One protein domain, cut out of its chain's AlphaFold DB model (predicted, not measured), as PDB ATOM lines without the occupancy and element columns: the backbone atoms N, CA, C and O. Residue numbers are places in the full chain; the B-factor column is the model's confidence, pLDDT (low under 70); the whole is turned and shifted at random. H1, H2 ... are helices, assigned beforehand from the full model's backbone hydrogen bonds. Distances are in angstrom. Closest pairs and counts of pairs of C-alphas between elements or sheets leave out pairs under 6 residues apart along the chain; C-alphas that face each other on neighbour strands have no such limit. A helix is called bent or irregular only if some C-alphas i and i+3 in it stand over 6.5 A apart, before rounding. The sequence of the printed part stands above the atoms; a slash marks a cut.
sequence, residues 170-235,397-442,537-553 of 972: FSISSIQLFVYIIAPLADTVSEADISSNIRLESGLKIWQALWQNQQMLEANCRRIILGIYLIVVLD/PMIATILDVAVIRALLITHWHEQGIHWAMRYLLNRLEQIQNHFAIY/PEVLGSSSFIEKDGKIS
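Overview. This is residues 170 to 235, 397 to 442 and 537 to 553 of the 972 residues of the protein "UNC80 domain-containing protein" of Dictyocaulus viviparus (UniProt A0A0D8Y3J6). What does the model look like? The long helix H6 and the shorter H5 form a splayed helical hairpin, and H1 crosses H5 and the first part of H6. H3 packs on the last part of H1, and with H2 it lies toward one end of the longest axis; H4 meets the start of H5 at its own end, and the unnamed residues 537 to 553 lie toward the opposite end from H2. What is it made of, and how large is it? The printed part has 129 residues, with six named helices in the order H1 to H6 and no named strand, and its class is all helix. It is compact, with a radius of gyration of the C-alphas of 15.2 A and spans of 50 by 35 by 31 A.

Along the chain. Where is the longest helix? H6, residues 418 to 442, measures 36.1 A from C-alpha 418 at (-21.989, -20.141, -36.768) to C-alpha 442 at (-12.122, -49.319, -17.968). Where are the others? H5 is residues 402 to 411, 14.4 A, and H1 is residues 172 to 188, 24.6 A, beginning at C-alpha 172 (-28.143, -23.181, -15.829). H2 is residues 191 to 195, 6.0 A; H3 is residues 201 to 211, 15.5 A; H4 is residues 219 to 228, 13.7 A. Are any irregular? H1, with a kink of 37 degrees near residue 182, is irregular, C-alphas 184 and 187 being 7.8 A apart; so are H4, with C-alphas 220 and 223 7.1 A apart, and only just H3, with C-alphas 202 and 205 7.0 A apart.

Arrangement. What does H6 touch? With residues 421 to 428 alone it touches H5, a hairpin at a steep tilt of 43 degrees, opposite ways; the closest C-alphas, of Val 407 and Ala 424, are 6.0 A apart. What does the hub H1 touch? It touches H6, about perpendicular at 75 degrees, closest at C-alphas Pro 184 and Gly 420, 4.3 A. It touches H5, only just about perpendicular at 72 degrees, closest at C-alphas Gln 176 and Ala 406, 4.4 A, and with residues 183 to 187 alone it touches H3 at 87 degrees, about perpendicular, closest at C-alphas Ala 186 and Leu 210, 6.2 A. Where are H2 and H4? H2 touches H3, closest at C-alphas Ser 195 and Glu 201, 5.5 A. H4 and H5 are close but not clearly touching, with C-alphas Ile 228 and Ile 402 closest at 5.2 A, and H4 and H6 are apart. How are the helix backbones? Each O i to N i+4 pair is within hydrogen-bond range in H2, H5 and H6, against 9 of 13 in H1, 5 of 7 in H3 and 3 of 6 in H4.

Size, cuts and confidence. How far does it reach? The two C-alphas farthest apart, of Ser 196 and Asp 235, are 50.4 A apart. Where is it cut? Residues 236 to 396 are not printed, with 23.0 A between C-alphas 235 and 397, and residues 443 to 536 are not printed, with 29.1 A between C-alphas 442 and 537. Are any links long? Of the links that are printed whole, none is long. Where is confidence low? The mean pLDDT of the printed part is 74.0, and 36 residues are under 70, among them 215 to 235 and 537 to 545.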
ATOM      1  N   PHE A 170     -24.164 -21.283  -9.596       77.06
ATOM      2  CA  PHE A 170     -24.842 -20.444 -10.590       77.06
ATOM      3  C   PHE A 170     -25.968 -21.209 -11.299       77.06
ATOM      4  O   PHE A 170     -25.959 -22.435 -11.359       77.06
ATOM      5  N   SER A 171     -26.946 -20.485 -11.855       75.94
ATOM      6  CA  SER A 171     -28.063 -21.110 -12.578       75.94
ATOM      7  C   SER A 171     -27.638 -21.652 -13.950       75.94
ATOM      8  O   SER A 171     -26.752 -21.077 -14.590       75.94
ATOM      9  N   ILE A 172     -28.331 -22.685 -14.452       74.25
ATOM     10  CA  ILE A 172     -28.143 -23.181 -15.829       74.25
ATOM     11  C   ILE A 172     -28.302 -22.031 -16.833       74.25
ATOM     12  O   ILE A 172     -27.474 -21.907 -17.727       74.25
ATOM     13  N   SER A 173     -29.289 -21.143 -16.663       78.62
ATOM     14  CA  SER A 173     -29.488 -19.977 -17.542       78.62
ATOM     15  C   SER A 173     -28.287 -19.022 -17.560       78.62
ATOM     16  O   SER A 173     -27.952 -18.481 -18.611       78.62
ATOM     17  N   SER A 174     -27.599 -18.836 -16.429       80.06
ATOM     18  CA  SER A 174     -26.383 -18.010 -16.346       80.06
ATOM     19  C   SER A 174     -25.213 -18.641 -17.110       80.06
ATOM     20  O   SER A 174     -24.504 -17.941 -17.831       80.06
ATOM     21  N   ILE A 175     -25.029 -19.961 -16.993       82.88
ATOM     22  CA  ILE A 175     -23.973 -20.696 -17.713       82.88
ATOM     23  C   ILE A 175     -24.317 -20.841 -19.205       82.88
ATOM     24  O   ILE A 175     -23.441 -20.695 -20.052       82.88
ATOM     25  N   GLN A 176     -25.594 -21.026 -19.551       82.75
ATOM     26  CA  GLN A 176     -26.095 -21.009 -20.929       82.75
ATOM     27  C   GLN A 176     -25.833 -19.649 -21.590       82.75
ATOM     28  O   GLN A 176     -25.398 -19.616 -22.736       82.75
ATOM     29  N   LEU A 177     -26.024 -18.535 -20.872       84.12
ATOM     30  CA  LEU A 177     -25.689 -17.196 -21.366       84.12
ATOM     31  C   LEU A 177     -24.173 -17.003 -21.547       84.12
ATOM     32  O   LEU A 177     -23.754 -16.428 -22.548       84.12
ATOM     33  N   PHE A 178     -23.349 -17.511 -20.621       87.44
ATOM     34  CA  PHE A 178     -21.886 -17.506 -20.758       87.44
ATOM     35  C   PHE A 178     -21.440 -18.265 -22.014       87.44
ATOM     36  O   PHE A 178     -20.712 -17.708 -22.831       87.44
ATOM     37  N   VAL A 179     -21.928 -19.495 -22.216       87.56
ATOM     38  CA  VAL A 179     -21.656 -20.285 -23.429       87.56
ATOM     39  C   VAL A 179     -22.132 -19.540 -24.677       87.56
ATOM     40  O   VAL A 179     -21.371 -19.406 -25.629       87.56
ATOM     41  N   TYR A 180     -23.358 -19.016 -24.671       87.50
ATOM     42  CA  TYR A 180     -23.959 -18.359 -25.831       87.50
ATOM     43  C   TYR A 180     -23.195 -17.103 -26.285       87.50
ATOM     44  O   TYR A 180     -23.040 -16.896 -27.488       87.50
ATOM     45  N   ILE A 181     -22.710 -16.286 -25.341       87.75
ATOM     46  CA  ILE A 181     -22.049 -15.000 -25.624       87.75
ATOM     47  C   ILE A 181     -20.522 -15.127 -25.728       87.75
ATOM     48  O   ILE A 181     -19.929 -14.557 -26.637       87.75
ATOM     49  N   ILE A 182     -19.863 -15.842 -24.809       88.50
ATOM     50  CA  ILE A 182     -18.393 -15.821 -24.688       88.50
ATOM     51  C   ILE A 182     -17.728 -16.875 -25.580       88.50
ATOM     52  O   ILE A 182     -16.692 -16.595 -26.176       88.50
ATOM     53  N   ALA A 183     -18.317 -18.066 -25.732       88.62
ATOM     54  CA  ALA A 183     -17.696 -19.139 -26.514       88.62
ATOM     55  C   ALA A 183     -17.499 -18.821 -28.019       88.62
ATOM     56  O   ALA A 183     -16.429 -19.143 -28.535       88.62
ATOM     57  N   PRO A 184     -18.422 -18.130 -28.731       88.88
ATOM     58  CA  PRO A 184     -18.182 -17.683 -30.111       88.88
ATOM     59  C   PRO A 184     -17.041 -16.662 -30.244       88.88
ATOM     60  O   PRO A 184     -16.567 -16.421 -31.351       88.88
ATOM     61  N   LEU A 185     -16.638 -16.040 -29.131       88.69
ATOM     62  CA  LEU A 185     -15.621 -14.993 -29.047       88.69
ATOM     63  C   LEU A 185     -14.306 -15.510 -28.437       88.69
ATOM     64  O   LEU A 185     -13.401 -14.711 -28.205       88.69
ATOM     65  N   ALA A 186     -14.174 -16.820 -28.184       86.94
ATOM     66  CA  ALA A 186     -13.007 -17.412 -27.524       86.94
ATOM     67  C   ALA A 186     -11.677 -17.016 -28.197       86.94
ATOM     68  O   ALA A 186     -10.718 -16.657 -27.515       86.94
ATOM     69  N   ASP A 187     -11.652 -16.996 -29.531       86.19
ATOM     70  CA  ASP A 187     -10.467 -16.695 -30.345       86.19
ATOM     71  C   ASP A 187     -10.104 -15.191 -30.401       86.19
ATOM     72  O   ASP A 187      -9.092 -14.827 -30.999       86.19
ATOM     73  N   THR A 188     -10.907 -14.299 -29.795       86.12
ATOM     74  CA  THR A 188     -10.594 -12.851 -29.702       86.12
ATOM     75  C   THR A 188      -9.569 -12.527 -28.612       86.12
ATOM     76  O   THR A 188      -8.940 -11.471 -28.649       86.12
ATOM     77  N   VAL A 189      -9.376 -13.438 -27.654       87.06
ATOM     78  CA  VAL A 189      -8.382 -13.336 -26.580       87.06
ATOM     79  C   VAL A 189      -7.271 -14.340 -26.858       87.06
ATOM     80  O   VAL A 189      -7.553 -15.491 -27.188       87.06
ATOM     81  N   SER A 190      -6.009 -13.937 -26.694       86.19
ATOM     82  CA  SER A 190      -4.864 -14.850 -26.784       86.19
ATOM     83  C   SER A 190      -4.290 -15.219 -25.411       86.19
ATOM     84  O   SER A 190      -4.456 -14.502 -24.423       86.19
ATOM     85  N   GLU A 191      -3.526 -16.312 -25.346       87.00
ATOM     86  CA  GLU A 191      -2.760 -16.687 -24.146       87.00
ATOM     87  C   GLU A 191      -1.752 -15.597 -23.738       87.00
ATOM     88  O   GLU A 191      -1.508 -15.396 -22.547       87.00
ATOM     89  N   ALA A 192      -1.235 -14.819 -24.698       84.81
ATOM     90  CA  ALA A 192      -0.369 -13.673 -24.427       84.81
ATOM     91  C   ALA A 192      -1.128 -12.495 -23.788       84.81
ATOM     92  O   ALA A 192      -0.592 -11.845 -22.893       84.81
ATOM     93  N   ASP A 193      -2.377 -12.233 -24.181       85.50
ATOM     94  CA  ASP A 193      -3.215 -11.173 -23.596       85.50
ATOM     95  C   ASP A 193      -3.596 -11.454 -22.131       85.50
ATOM     96  O   ASP A 193      -3.772 -10.526 -21.341       85.50
ATOM     97  N   ILE A 194      -3.694 -12.734 -21.757       86.19
ATOM     98  CA  ILE A 194      -3.968 -13.164 -20.379       86.19
ATOM     99  C   ILE A 194      -2.677 -13.177 -19.558       86.19
ATOM    100  O   ILE A 194      -2.607 -12.533 -18.516       86.19
ATOM    101  N   SER A 195      -1.641 -13.876 -20.033       84.19
ATOM    102  CA  SER A 195      -0.373 -14.037 -19.298       84.19
ATOM    103  C   SER A 195       0.446 -12.749 -19.158       84.19
ATOM    104  O   SER A 195       1.209 -12.614 -18.204       84.19
ATOM    105  N   SER A 196       0.263 -11.758 -20.038       82.62
ATOM    106  CA  SER A 196       0.860 -10.424 -19.860       82.62
ATOM    107  C   SER A 196       0.201  -9.587 -18.754       82.62
ATOM    108  O   SER A 196       0.707  -8.513 -18.420       82.62
ATOM    109  N   ASN A 197      -0.903 -10.056 -18.159       84.62
ATOM    110  CA  ASN A 197      -1.621  -9.350 -17.108       84.62
ATOM    111  C   ASN A 197      -1.814 -10.231 -15.864       84.62
ATOM    112  O   ASN A 197      -2.717 -11.061 -15.803       84.62
ATOM    113  N   ILE A 198      -1.023  -9.966 -14.821       83.81
ATOM    114  CA  ILE A 198      -1.037 -10.703 -13.541       83.81
ATOM    115  C   ILE A 198      -2.416 -10.744 -12.845       83.81
ATOM    116  O   ILE A 198      -2.653 -11.591 -11.990       83.81
ATOM    117  N   ARG A 199      -3.363  -9.858 -13.203       84.88
ATOM    118  CA  ARG A 199      -4.752  -9.933 -12.705       84.88
ATOM    119  C   ARG A 199      -5.600 -10.973 -13.439       84.88
ATOM    120  O   ARG A 199      -6.599 -11.420 -12.889       84.88
ATOM    121  N   LEU A 200      -5.264 -11.312 -14.681       87.69
ATOM    122  CA  LEU A 200      -6.028 -12.238 -15.523       87.69
ATOM    123  C   LEU A 200      -5.492 -13.673 -15.473       87.69
ATOM    124  O   LEU A 200      -6.233 -14.587 -15.828       87.69
ATOM    125  N   GLU A 201      -4.258 -13.867 -14.999       85.75
ATOM    126  CA  GLU A 201      -3.539 -15.147 -14.940       85.75
ATOM    127  C   GLU A 201      -4.349 -16.294 -14.306       85.75
ATOM    128  O   GLU A 201      -4.388 -17.392 -14.861       85.75
ATOM    129  N   SER A 202      -5.085 -16.045 -13.212       82.31
ATOM    130  CA  SER A 202      -5.962 -17.055 -12.586       82.31
ATOM    131  C   SER A 202      -7.041 -17.586 -13.540       82.31
ATOM    132  O   SER A 202      -7.370 -18.773 -13.523       82.31
ATOM    133  N   GLY A 203      -7.544 -16.720 -14.423       83.44
ATOM    134  CA  GLY A 203      -8.541 -17.040 -15.436       83.44
ATOM    135  C   GLY A 203      -8.015 -17.836 -16.624       83.44
ATOM    136  O   GLY A 203      -8.833 -18.349 -17.382       83.44
ATOM    137  N   LEU A 204      -6.697 -18.005 -16.799       84.88
ATOM    138  CA  LEU A 204      -6.125 -18.713 -17.955       84.88
ATOM    139  C   LEU A 204      -6.728 -20.119 -18.146       84.88
ATOM    140  O   LEU A 204      -6.957 -20.547 -19.273       84.88
ATOM    141  N   LYS A 205      -7.091 -20.789 -17.048       80.81
ATOM    142  CA  LYS A 205      -7.720 -22.123 -17.035       80.81
ATOM    143  C   LYS A 205      -9.116 -22.142 -17.674       80.81
ATOM    144  O   LYS A 205      -9.491 -23.133 -18.300       80.81
ATOM    145  N   ILE A 206      -9.863 -21.038 -17.571       85.00
ATOM    146  CA  ILE A 206     -11.159 -20.839 -18.242       85.00
ATOM    147  C   ILE A 206     -10.942 -20.811 -19.759       85.00
ATOM    148  O   ILE A 206     -11.631 -21.507 -20.503       85.00
ATOM    149  N   TRP A 207      -9.954 -20.039 -20.214       87.19
ATOM    150  CA  TRP A 207      -9.688 -19.820 -21.636       87.19
ATOM    151  C   TRP A 207      -9.006 -21.011 -22.304       87.19
ATOM    152  O   TRP A 207      -9.404 -21.383 -23.401       87.19
ATOM    153  N   GLN A 208      -8.100 -21.705 -21.612       85.44
ATOM    154  CA  GLN A 208      -7.611 -23.020 -22.037       85.44
ATOM    155  C   GLN A 208      -8.779 -24.011 -22.196       85.44
ATOM    156  O   GLN A 208      -8.857 -24.683 -23.223       85.44
ATOM    157  N   ALA A 209      -9.731 -24.018 -21.250       81.94
ATOM    158  CA  ALA A 209     -11.041 -24.670 -21.359       81.94
ATOM    159  C   ALA A 209     -11.756 -24.387 -22.706       81.94
ATOM    160  O   ALA A 209     -12.098 -25.293 -23.473       81.94
ATOM    161  N   LEU A 210     -11.953 -23.095 -23.000       85.50
ATOM    162  CA  LEU A 210     -12.653 -22.605 -24.192       85.50
ATOM    163  C   LEU A 210     -11.907 -22.921 -25.498       85.50
ATOM    164  O   LEU A 210     -12.499 -23.536 -26.384       85.50
ATOM    165  N   TRP A 211     -10.623 -22.574 -25.628       86.12
ATOM    166  CA  TRP A 211      -9.830 -22.815 -26.844       86.12
ATOM    167  C   TRP A 211      -9.688 -24.310 -27.151       86.12
ATOM    168  O   TRP A 211      -9.802 -24.728 -28.302       86.12
ATOM    169  N   GLN A 212      -9.516 -25.155 -26.128       82.81
ATOM    170  CA  GLN A 212      -9.477 -26.609 -26.318       82.81
ATOM    171  C   GLN A 212     -10.859 -27.211 -26.612       82.81
ATOM    172  O   GLN A 212     -10.926 -28.373 -27.013       82.81
ATOM    173  N   ASN A 213     -11.942 -26.432 -26.470       80.38
ATOM    174  CA  ASN A 213     -13.335 -26.868 -26.591       80.38
ATOM    175  C   ASN A 213     -13.620 -28.042 -25.625       80.38
ATOM    176  O   ASN A 213     -14.084 -29.103 -26.039       80.38
ATOM    177  N   GLN A 214     -13.256 -27.901 -24.347       74.44
ATOM    178  CA  GLN A 214     -13.349 -28.965 -23.336       74.44
ATOM    179  C   GLN A 214     -13.986 -28.472 -22.030       74.44
ATOM    180  O   GLN A 214     -14.218 -27.281 -21.826       74.44
ATOM    181  N   GLN A 215     -14.275 -29.408 -21.124       61.59
ATOM    182  CA  GLN A 215     -14.620 -29.089 -19.741       61.59
ATOM    183  C   GLN A 215     -13.397 -28.564 -18.977       61.59
ATOM    184  O   GLN A 215     -12.286 -29.073 -19.126       61.59
ATOM    185  N   MET A 216     -13.619 -27.583 -18.102       57.66
ATOM    186  CA  MET A 216     -12.618 -27.110 -17.144       57.66
ATOM    187  C   MET A 216     -12.453 -28.183 -16.059       57.66
ATOM    188  O   MET A 216     -13.327 -28.324 -15.209       57.66
ATOM    189  N   LEU A 217     -11.377 -28.976 -16.116       45.53
ATOM    190  CA  LEU A 217     -11.232 -30.205 -15.311       45.53
ATOM    191  C   LEU A 217     -10.300 -30.090 -14.088       45.53
ATOM    192  O   LEU A 217     -10.130 -31.059 -13.348       45.53
ATOM    193  N   GLU A 218      -9.628 -28.953 -13.896       42.28
ATOM    194  CA  GLU A 218      -8.432 -28.904 -13.047       42.28
ATOM    195  C   GLU A 218      -8.706 -28.727 -11.537       42.28
ATOM    196  O   GLU A 218      -9.733 -28.197 -11.112       42.28
ATOM    197  N   ALA A 219      -7.754 -29.159 -10.700       35.09
ATOM    198  CA  ALA A 219      -7.963 -29.398  -9.270       35.09
ATOM    199  C   ALA A 219      -8.441 -28.179  -8.458       35.09
ATOM    200  O   ALA A 219      -9.272 -28.347  -7.569       35.09
ATOM    201  N   ASN A 220      -8.008 -26.955  -8.771       37.44
ATOM    202  CA  ASN A 220      -8.473 -25.767  -8.036       37.44
ATOM    203  C   ASN A 220      -9.892 -25.337  -8.442       37.44
ATOM    204  O   ASN A 220     -10.603 -24.733  -7.644       37.44
ATOM    205  N   CYS A 221     -10.359 -25.733  -9.631       41.09
ATOM    206  CA  CYS A 221     -11.753 -25.544 -10.026       41.09
ATOM    207  C   CYS A 221     -12.705 -26.485  -9.258       41.09
ATOM    208  O   CYS A 221     -13.918 -26.301  -9.345       41.09
ATOM    209  N   ARG A 222     -12.197 -27.459  -8.467       40.09
ATOM    210  CA  ARG A 222     -12.991 -28.484  -7.751       40.09
ATOM    211  C   ARG A 222     -14.127 -27.932  -6.879       40.09
ATOM    212  O   ARG A 222     -15.119 -28.630  -6.723       40.09
ATOM    213  N   ARG A 223     -14.052 -26.698  -6.358       40.84
ATOM    214  CA  ARG A 223     -15.163 -26.081  -5.595       40.84
ATOM    215  C   ARG A 223     -16.331 -25.624  -6.484       40.84
ATOM    216  O   ARG A 223     -17.479 -25.827  -6.109       40.84
ATOM    217  N   ILE A 224     -16.043 -25.102  -7.676       42.34
ATOM    218  CA  ILE A 224     -17.030 -24.782  -8.726       42.34
ATOM    219  C   ILE A 224     -17.615 -26.095  -9.281       42.34
ATOM    220  O   ILE A 224     -18.823 -26.288  -9.402       42.34
ATOM    221  N   ILE A 225     -16.708 -27.033  -9.560       43.72
ATOM    222  CA  ILE A 225     -16.942 -28.364 -10.123       43.72
ATOM    223  C   ILE A 225     -17.822 -29.233  -9.215       43.72
ATOM    224  O   ILE A 225     -18.712 -29.894  -9.730       43.72
ATOM    225  N   LEU A 226     -17.654 -29.205  -7.888       36.47
ATOM    226  CA  LEU A 226     -18.459 -30.017  -6.961       36.47
ATOM    227  C   LEU A 226     -19.959 -29.691  -7.006       36.47
ATOM    228  O   LEU A 226     -20.767 -30.587  -6.787       36.47
ATOM    229  N   GLY A 227     -20.338 -28.451  -7.334       39.28
ATOM    230  CA  GLY A 227     -21.731 -28.111  -7.642       39.28
ATOM    231  C   GLY A 227     -22.146 -28.496  -9.068       39.28
ATOM    232  O   GLY A 227     -23.293 -28.848  -9.314       39.28
ATOM    233  N   ILE A 228     -21.213 -28.444 -10.019       46.66
ATOM    234  CA  ILE A 228     -21.439 -28.766 -11.438       46.66
ATOM    235  C   ILE A 228     -21.572 -30.283 -11.695       46.66
ATOM    236  O   ILE A 228     -22.128 -30.658 -12.725       46.66
ATOM    237  N   TYR A 229     -21.080 -31.133 -10.784       39.78
ATOM    238  CA  TYR A 229     -20.923 -32.588 -10.959       39.78
ATOM    239  C   TYR A 229     -21.958 -33.478 -10.251       39.78
ATOM    240  O   TYR A 229     -21.830 -34.699 -10.345       39.78
ATOM    241  N   LEU A 230     -22.966 -32.938  -9.550       39.34
ATOM    242  CA  LEU A 230     -24.005 -33.784  -8.949       39.34
ATOM    243  C   LEU A 230     -25.420 -33.469  -9.437       39.34
ATOM    244  O   LEU A 230     -26.181 -32.742  -8.805       39.34
ATOM    245  N   ILE A 231     -25.785 -34.130 -10.533       39.56
ATOM    246  CA  ILE A 231     -27.176 -34.346 -10.935       39.56
ATOM    247  C   ILE A 231     -27.487 -35.822 -10.659       39.56
ATOM    248  O   ILE A 231     -27.420 -36.679 -11.537       39.56
ATOM    249  N   VAL A 232     -27.763 -36.119  -9.387       31.64
ATOM    250  CA  VAL A 232     -28.349 -37.397  -8.963       31.64
ATOM    251  C   VAL A 232     -29.859 -37.216  -8.948       31.64
ATOM    252  O   VAL A 232     -30.394 -36.470  -8.128       31.64
ATOM    253  N   VAL A 233     -30.539 -37.901  -9.864       32.78
ATOM    254  CA  VAL A 233     -32.002 -37.966  -9.895       32.78
ATOM    255  C   VAL A 233     -32.480 -38.684  -8.631       32.78
ATOM    256  O   VAL A 233     -32.028 -39.789  -8.331       32.78
ATOM    257  N   LEU A 234     -33.396 -38.067  -7.881       27.09
ATOM    258  CA  LEU A 234     -34.069 -38.718  -6.753       27.09
ATOM    259  C   LEU A 234     -35.358 -39.394  -7.234       27.09
ATOM    260  O   LEU A 234     -36.128 -38.799  -7.986       27.09
ATOM    261  N   ASP A 235     -35.611 -40.621  -6.766       28.97
ATOM    262  CA  ASP A 235     -36.789 -41.435  -7.110       28.97
ATOM    263  C   ASP A 235     -38.098 -40.904  -6.481       28.97
ATOM    264  O   ASP A 235     -38.764 -41.566  -5.682       28.97
ATOM    265  N   PRO A 397     -15.975 -39.599 -15.856       65.75
ATOM    266  CA  PRO A 397     -16.212 -38.715 -16.995       65.75
ATOM    267  C   PRO A 397     -17.506 -39.031 -17.765       65.75
ATOM    268  O   PRO A 397     -17.841 -38.297 -18.691       65.75
ATOM    269  N   MET A 398     -18.253 -40.083 -17.409       66.69
ATOM    270  CA  MET A 398     -19.612 -40.297 -17.916       66.69
ATOM    271  C   MET A 398     -20.657 -39.362 -17.291       66.69
ATOM    272  O   MET A 398     -21.712 -39.161 -17.898       66.69
ATOM    273  N   ILE A 399     -20.394 -38.799 -16.105       72.94
ATOM    274  CA  ILE A 399     -21.346 -37.925 -15.406       72.94
ATOM    275  C   ILE A 399     -21.558 -36.636 -16.214       72.94
ATOM    276  O   ILE A 399     -20.611 -36.036 -16.742       72.94
ATOM    277  N   ALA A 400     -22.823 -36.233 -16.321       73.56
ATOM    278  CA  ALA A 400     -23.244 -35.003 -16.969       73.56
ATOM    279  C   ALA A 400     -22.981 -33.785 -16.082       73.56
ATOM    280  O   ALA A 400     -23.289 -33.777 -14.891       73.56
ATOM    281  N   THR A 401     -22.456 -32.728 -16.692       76.69
ATOM    282  CA  THR A 401     -22.184 -31.460 -16.019       76.69
ATOM    283  C   THR A 401     -23.229 -30.400 -16.361       76.69
ATOM    284  O   THR A 401     -23.836 -30.414 -17.436       76.69
ATOM    285  N   ILE A 402     -23.372 -29.394 -15.490       74.62
ATOM    286  CA  ILE A 402     -24.139 -28.167 -15.793       74.62
ATOM    287  C   ILE A 402     -23.670 -27.516 -17.111       74.62
ATOM    288  O   ILE A 402     -24.491 -26.945 -17.832       74.62
ATOM    289  N   LEU A 403     -22.379 -27.626 -17.460       82.06
ATOM    290  CA  LEU A 403     -21.848 -27.107 -18.722       82.06
ATOM    291  C   LEU A 403     -22.359 -27.906 -19.931       82.06
ATOM    292  O   LEU A 403     -22.770 -27.293 -20.910       82.06
ATOM    293  N   ASP A 404     -22.425 -29.239 -19.856       84.94
ATOM    294  CA  ASP A 404     -22.987 -30.066 -20.939       84.94
ATOM    295  C   ASP A 404     -24.458 -29.705 -21.205       84.94
ATOM    296  O   ASP A 404     -24.853 -29.490 -22.353       84.94
ATOM    297  N   VAL A 405     -25.257 -29.543 -20.141       82.56
ATOM    298  CA  VAL A 405     -26.661 -29.103 -20.242       82.56
ATOM    299  C   VAL A 405     -26.760 -27.690 -20.822       82.56
ATOM    300  O   VAL A 405     -27.582 -27.444 -21.705       82.56
ATOM    301  N   ALA A 406     -25.909 -26.758 -20.384       83.00
ATOM    302  CA  ALA A 406     -25.865 -25.397 -20.914       83.00
ATOM    303  C   ALA A 406     -25.499 -25.354 -22.410       83.00
ATOM    304  O   ALA A 406     -26.112 -24.595 -23.161       83.00
ATOM    305  N   VAL A 407     -24.560 -26.195 -22.859       88.88
ATOM    306  CA  VAL A 407     -24.156 -26.320 -24.270       88.88
ATOM    307  C   VAL A 407     -25.274 -26.919 -25.124       88.88
ATOM    308  O   VAL A 407     -25.595 -26.369 -26.179       88.88
ATOM    309  N   ILE A 408     -25.930 -27.988 -24.659       88.25
ATOM    310  CA  ILE A 408     -27.077 -28.583 -25.363       88.25
ATOM    311  C   ILE A 408     -28.222 -27.562 -25.473       88.25
ATOM    312  O   ILE A 408     -28.776 -27.370 -26.554       88.25
ATOM    313  N   ARG A 409     -28.533 -26.832 -24.392       85.25
ATOM    314  CA  ARG A 409     -29.553 -25.770 -24.401       85.25
ATOM    315  C   ARG A 409     -29.175 -24.573 -25.282       85.25
ATOM    316  O   ARG A 409     -30.069 -23.960 -25.858       85.25
ATOM    317  N   ALA A 410     -27.888 -24.246 -25.425       86.38
ATOM    318  CA  ALA A 410     -27.420 -23.210 -26.350       86.38
ATOM    319  C   ALA A 410     -27.587 -23.628 -27.825       86.38
ATOM    320  O   ALA A 410     -28.059 -22.829 -28.629       86.38
ATOM    321  N   LEU A 411     -27.304 -24.891 -28.171       88.25
ATOM    322  CA  LEU A 411     -27.527 -25.438 -29.521       88.25
ATOM    323  C   LEU A 411     -29.009 -25.470 -29.937       88.25
ATOM    324  O   LEU A 411     -29.316 -25.392 -31.126       88.25
ATOM    325  N   LEU A 412     -29.938 -25.558 -28.979       87.00
ATOM    326  CA  LEU A 412     -31.378 -25.501 -29.253       87.00
ATOM    327  C   LEU A 412     -31.873 -24.092 -29.638       87.00
ATOM    328  O   LEU A 412     -32.962 -23.983 -30.211       87.00
ATOM    329  N   ILE A 413     -31.091 -23.030 -29.399       82.94
ATOM    330  CA  ILE A 413     -31.433 -21.653 -29.791       82.94
ATOM    331  C   ILE A 413     -31.418 -21.531 -31.324       82.94
ATOM    332  O   ILE A 413     -30.471 -21.928 -31.999       82.94
ATOM    333  N   THR A 414     -32.483 -20.968 -31.893       75.06
ATOM    334  CA  THR A 414     -32.730 -20.952 -33.347       75.06
ATOM    335  C   THR A 414     -31.754 -20.100 -34.161       75.06
ATOM    336  O   THR A 414     -31.491 -20.438 -35.311       75.06
ATOM    337  N   HIS A 415     -31.206 -19.026 -33.586       75.25
ATOM    338  CA  HIS A 415     -30.317 -18.080 -34.274       75.25
ATOM    339  C   HIS A 415     -29.059 -17.779 -33.448       75.25
ATOM    340  O   HIS A 415     -28.832 -16.647 -33.027       75.25
ATOM    341  N   TRP A 416     -28.236 -18.800 -33.212       84.94
ATOM    342  CA  TRP A 416     -26.873 -18.608 -32.709       84.94
ATOM    343  C   TRP A 416     -25.894 -18.374 -33.875       84.94
ATOM    344  O   TRP A 416     -26.147 -18.806 -35.000       84.94
ATOM    345  N   HIS A 417     -24.782 -17.679 -33.627       82.00
ATOM    346  CA  HIS A 417     -23.756 -17.429 -34.643       82.00
ATOM    347  C   HIS A 417     -23.001 -18.724 -35.001       82.00
ATOM    348  O   HIS A 417     -22.776 -19.563 -34.127       82.00
ATOM    349  N   GLU A 418     -22.572 -18.882 -36.262       86.62
ATOM    350  CA  GLU A 418     -21.989 -20.141 -36.768       86.62
ATOM    351  C   GLU A 418     -20.798 -20.621 -35.926       86.62
ATOM    352  O   GLU A 418     -20.731 -21.804 -35.599       86.62
ATOM    353  N   GLN A 419     -19.915 -19.715 -35.486       86.25
ATOM    354  CA  GLN A 419     -18.772 -20.085 -34.641       86.25
ATOM    355  C   GLN A 419     -19.190 -20.617 -33.263       86.25
ATOM    356  O   GLN A 419     -18.538 -21.513 -32.736       86.25
ATOM    357  N   GLY A 420     -20.308 -20.139 -32.704       89.50
ATOM    358  CA  GLY A 420     -20.883 -20.676 -31.468       89.50
ATOM    359  C   GLY A 420     -21.417 -22.094 -31.651       89.50
ATOM    360  O   GLY A 420     -21.088 -22.992 -30.879       89.50
ATOM    361  N   ILE A 421     -22.161 -22.317 -32.739       91.31
ATOM    362  CA  ILE A 421     -22.660 -23.648 -33.119       91.31
ATOM    363  C   ILE A 421     -21.486 -24.608 -33.363       91.31
ATOM    364  O   ILE A 421     -21.495 -25.728 -32.857       91.31
ATOM    365  N   HIS A 422     -20.452 -24.172 -34.087       91.62
ATOM    366  CA  HIS A 422     -19.242 -24.951 -34.345       91.62
ATOM    367  C   HIS A 422     -18.475 -25.278 -33.050       91.62
ATOM    368  O   HIS A 422     -18.098 -26.434 -32.854       91.62
ATOM    369  N   TRP A 423     -18.303 -24.304 -32.146       93.12
ATOM    370  CA  TRP A 423     -17.673 -24.503 -30.835       93.12
ATOM    371  C   TRP A 423     -18.444 -25.521 -29.984       93.12
ATOM    372  O   TRP A 423     -17.870 -26.485 -29.485       93.12
ATOM    373  N   ALA A 424     -19.766 -25.382 -29.880       93.31
ATOM    374  CA  ALA A 424     -20.602 -26.299 -29.106       93.31
ATOM    375  C   ALA A 424     -20.650 -27.717 -29.700       93.31
ATOM    376  O   ALA A 424     -20.570 -28.704 -28.968       93.31
ATOM    377  N   MET A 425     -20.715 -27.837 -31.029       93.44
ATOM    378  CA  MET A 425     -20.595 -29.120 -31.730       93.44
ATOM    379  C   MET A 425     -19.223 -29.768 -31.490       93.44
ATOM    380  O   MET A 425     -19.140 -30.978 -31.277       93.44
ATOM    381  N   ARG A 426     -18.139 -28.980 -31.476       93.12
ATOM    382  CA  ARG A 426     -16.786 -29.458 -31.156       93.12
ATOM    383  C   ARG A 426     -16.666 -29.886 -29.692       93.12
ATOM    384  O   ARG A 426     -16.088 -30.935 -29.432       93.12
ATOM    385  N   TYR A 427     -17.238 -29.124 -28.762       92.19
ATOM    386  CA  TYR A 427     -17.285 -29.459 -27.339       92.19
ATOM    387  C   TYR A 427     -17.999 -30.798 -27.100       92.19
ATOM    388  O   TYR A 427     -17.455 -31.673 -26.425       92.19
ATOM    389  N   LEU A 428     -19.176 -31.007 -27.708       91.88
ATOM    390  CA  LEU A 428     -19.904 -32.275 -27.585       91.88
ATOM    391  C   LEU A 428     -19.130 -33.448 -28.196       91.88
ATOM    392  O   LEU A 428     -19.093 -34.520 -27.594       91.88
ATOM    393  N   LEU A 429     -18.465 -33.252 -29.340       92.31
ATOM    394  CA  LEU A 429     -17.572 -34.261 -29.914       92.31
ATOM    395  C   LEU A 429     -16.436 -34.622 -28.945       92.31
ATOM    396  O   LEU A 429     -16.265 -35.795 -28.618       92.31
ATOM    397  N   ASN A 430     -15.711 -33.622 -28.440       90.00
ATOM    398  CA  ASN A 430     -14.608 -33.819 -27.502       90.00
ATOM    399  C   ASN A 430     -15.071 -34.544 -26.222       90.00
ATOM    400  O   ASN A 430     -14.378 -35.440 -25.738       90.00
ATOM    401  N   ARG A 431     -16.255 -34.216 -25.681       86.31
ATOM    402  CA  ARG A 431     -16.802 -34.901 -24.497       86.31
ATOM    403  C   ARG A 431     -17.214 -36.345 -24.794       86.31
ATOM    404  O   ARG A 431     -16.946 -37.230 -23.983       86.31
ATOM    405  N   LEU A 432     -17.801 -36.615 -25.957       88.94
ATOM    406  CA  LEU A 432     -18.105 -37.983 -26.384       88.94
ATOM    407  C   LEU A 432     -16.832 -38.812 -26.600       88.94
ATOM    408  O   LEU A 432     -16.801 -39.978 -26.215       88.94
ATOM    409  N   GLU A 433     -15.759 -38.217 -27.128       88.81
ATOM    410  CA  GLU A 433     -14.446 -38.865 -27.222       88.81
ATOM    411  C   GLU A 433     -13.840 -39.140 -25.833       88.81
ATOM    412  O   GLU A 433     -13.294 -40.221 -25.614       88.81
ATOM    413  N   GLN A 434     -13.968 -38.233 -24.855       84.12
ATOM    414  CA  GLN A 434     -13.562 -38.496 -23.461       84.12
ATOM    415  C   GLN A 434     -14.314 -39.704 -22.869       84.12
ATOM    416  O   GLN A 434     -13.687 -40.613 -22.318       84.12
ATOM    417  N   ILE A 435     -15.640 -39.757 -23.040       83.12
ATOM    418  CA  ILE A 435     -16.495 -40.869 -22.587       83.12
ATOM    419  C   ILE A 435     -16.104 -42.181 -23.282       83.12
ATOM    420  O   ILE A 435     -15.926 -43.208 -22.625       83.12
ATOM    421  N   GLN A 436     -15.902 -42.158 -24.602       85.88
ATOM    422  CA  GLN A 436     -15.484 -43.325 -25.379       85.88
ATOM    423  C   GLN A 436     -14.112 -43.857 -24.927       85.88
ATOM    424  O   GLN A 436     -13.938 -45.067 -24.772       85.88
ATOM    425  N   ASN A 437     -13.143 -42.972 -24.679       84.94
ATOM    426  CA  ASN A 437     -11.823 -43.355 -24.176       84.94
ATOM    427  C   ASN A 437     -11.906 -43.956 -22.760       84.94
ATOM    428  O   ASN A 437     -11.227 -44.944 -22.479       84.94
ATOM    429  N   HIS A 438     -12.787 -43.443 -21.894       81.38
ATOM    430  CA  HIS A 438     -13.059 -44.044 -20.584       81.38
ATOM    431  C   HIS A 438     -13.619 -45.473 -20.719       81.38
ATOM    432  O   HIS A 438     -13.089 -46.403 -20.104       81.38
ATOM    433  N   PHE A 439     -14.602 -45.693 -21.600       78.81
ATOM    434  CA  PHE A 439     -15.095 -47.041 -21.919       78.81
ATOM    435  C   PHE A 439     -13.996 -47.966 -22.463       78.81
ATOM    436  O   PHE A 439     -13.942 -49.134 -22.075       78.81
ATOM    437  N   ALA A 440     -13.097 -47.469 -23.317       76.94
ATOM    438  CA  ALA A 440     -12.001 -48.265 -23.872       76.94
ATOM    439  C   ALA A 440     -10.972 -48.706 -22.810       76.94
ATOM    440  O   ALA A 440     -10.444 -49.816 -22.895       76.94
ATOM    441  N   ILE A 441     -10.701 -47.864 -21.806       76.31
ATOM    442  CA  ILE A 441      -9.718 -48.137 -20.744       76.31
ATOM    443  C   ILE A 441     -10.314 -49.008 -19.625       76.31
ATOM    444  O   ILE A 441      -9.673 -49.963 -19.184       76.31
ATOM    445  N   TYR A 442     -11.536 -48.709 -19.171       67.75
ATOM    446  CA  TYR A 442     -12.122 -49.319 -17.968       67.75
ATOM    447  C   TYR A 442     -13.225 -50.351 -18.264       67.75
ATOM    448  O   TYR A 442     -13.403 -51.302 -17.499       67.75
ATOM    449  N   PRO A 537     -29.615 -31.182  -4.350       38.78
ATOM    450  CA  PRO A 537     -30.844 -31.169  -5.140       38.78
ATOM    451  C   PRO A 537     -30.554 -31.196  -6.648       38.78
ATOM    452  O   PRO A 537     -29.577 -30.605  -7.105       38.78
ATOM    453  N   GLU A 538     -31.438 -31.830  -7.425       45.22
ATOM    454  CA  GLU A 538     -31.397 -31.741  -8.888       45.22
ATOM    455  C   GLU A 538     -31.543 -30.279  -9.351       45.22
ATOM    456  O   GLU A 538     -32.340 -29.504  -8.814       45.22
ATOM    457  N   VAL A 539     -30.779 -29.897 -10.378       50.00
ATOM    458  CA  VAL A 539     -30.797 -28.536 -10.913       50.00
ATOM    459  C   VAL A 539     -32.013 -28.357 -11.826       50.00
ATOM    460  O   VAL A 539     -32.047 -28.873 -12.939       50.00
ATOM    461  N   LEU A 540     -33.016 -27.607 -11.356       49.00
ATOM    462  CA  LEU A 540     -34.303 -27.407 -12.037       49.00
ATOM    463  C   LEU A 540     -34.155 -27.189 -13.558       49.00
ATOM    464  O   LEU A 540     -33.560 -26.212 -14.013       49.00
ATOM    465  N   GLY A 541     -34.724 -28.113 -14.340       54.09
ATOM    466  CA  GLY A 541     -34.655 -28.111 -15.805       54.09
ATOM    467  C   GLY A 541     -33.517 -28.934 -16.431       54.09
ATOM    468  O   GLY A 541     -33.321 -28.820 -17.642       54.09
ATOM    469  N   SER A 542     -32.785 -29.753 -15.662       56.38
ATOM    470  CA  SER A 542     -31.808 -30.726 -16.188       56.38
ATOM    471  C   SER A 542     -32.400 -32.071 -16.625       56.38
ATOM    472  O   SER A 542     -31.852 -32.705 -17.528       56.38
ATOM    473  N   SER A 543     -33.516 -32.492 -16.024       58.03
ATOM    474  CA  SER A 543     -34.104 -33.839 -16.146       58.03
ATOM    475  C   SER A 543     -34.430 -34.304 -17.572       58.03
ATOM    476  O   SER A 543     -34.491 -35.502 -17.829       58.03
ATOM    477  N   SER A 544     -34.622 -33.386 -18.521       61.59
ATOM    478  CA  SER A 544     -34.890 -33.700 -19.933       61.59
ATOM    479  C   SER A 544     -33.633 -33.920 -20.790       61.59
ATOM    480  O   SER A 544     -33.756 -34.264 -21.966       61.59
ATOM    481  N   PHE A 545     -32.433 -33.733 -20.228       68.75
ATOM    482  CA  PHE A 545     -31.144 -33.823 -20.934       68.75
ATOM    483  C   PHE A 545     -30.233 -34.955 -20.427       68.75
ATOM    484  O   PHE A 545     -29.238 -35.294 -21.074       68.75
ATOM    485  N   ILE A 546     -30.563 -35.524 -19.267       72.00
ATOM    486  CA  ILE A 546     -29.717 -36.420 -18.474       72.00
ATOM    487  C   ILE A 546     -30.489 -37.709 -18.175       72.00
ATOM    488  O   ILE A 546     -31.710 -37.707 -18.046       72.00
ATOM    489  N   GLU A 547     -29.776 -38.828 -18.111       71.50
ATOM    490  CA  GLU A 547     -30.350 -40.145 -17.834       71.50
ATOM    491  C   GLU A 547     -30.486 -40.387 -16.323       71.50
ATOM    492  O   GLU A 547     -29.882 -39.693 -15.507       71.50
ATOM    493  N   LYS A 548     -31.293 -41.375 -15.916       62.78
ATOM    494  CA  LYS A 548     -31.612 -41.607 -14.491       62.78
ATOM    495  C   LYS A 548     -30.401 -41.921 -13.600       62.78
ATOM    496  O   LYS A 548     -30.521 -41.874 -12.382       62.78
ATOM    497  N   ASP A 549     -29.257 -42.247 -14.190       62.34
ATOM    498  CA  ASP A 549     -27.985 -42.508 -13.516       62.34
ATOM    499  C   ASP A 549     -27.019 -41.301 -13.517       62.34
ATOM    500  O   ASP A 549     -25.860 -41.443 -13.129       62.34
ATOM    501  N   GLY A 550     -27.481 -40.122 -13.950       65.50
ATOM    502  CA  GLY A 550     -26.697 -38.884 -13.991       65.50
ATOM    503  C   GLY A 550     -25.807 -38.720 -15.230       65.50
ATOM    504  O   GLY A 550     -25.008 -37.783 -15.275       65.50
ATOM    505  N   LYS A 551     -25.910 -39.596 -16.241       73.56
ATOM    506  CA  LYS A 551     -25.114 -39.509 -17.482       73.56
ATOM    507  C   LYS A 551     -25.775 -38.649 -18.560       73.56
ATOM    508  O   LYS A 551     -26.991 -38.477 -18.587       73.56
ATOM    509  N   ILE A 552     -24.975 -38.114 -19.486       76.75
ATOM    510  CA  ILE A 552     -25.488 -37.306 -20.607       76.75
ATOM    511  C   ILE A 552     -26.233 -38.221 -21.587       76.75
ATOM    512  O   ILE A 552     -25.651 -39.198 -22.065       76.75
ATOM    513  N   SER A 553     -27.484 -37.904 -21.941       83.19
ATOM    514  CA  SER A 553     -28.234 -38.786 -22.839       83.19
ATOM    515  C   SER A 553     -27.781 -38.674 -24.294       83.19
ATOM    516  O   SER A 553     -27.986 -37.652 -24.958       83.19
TER     517      SER A 553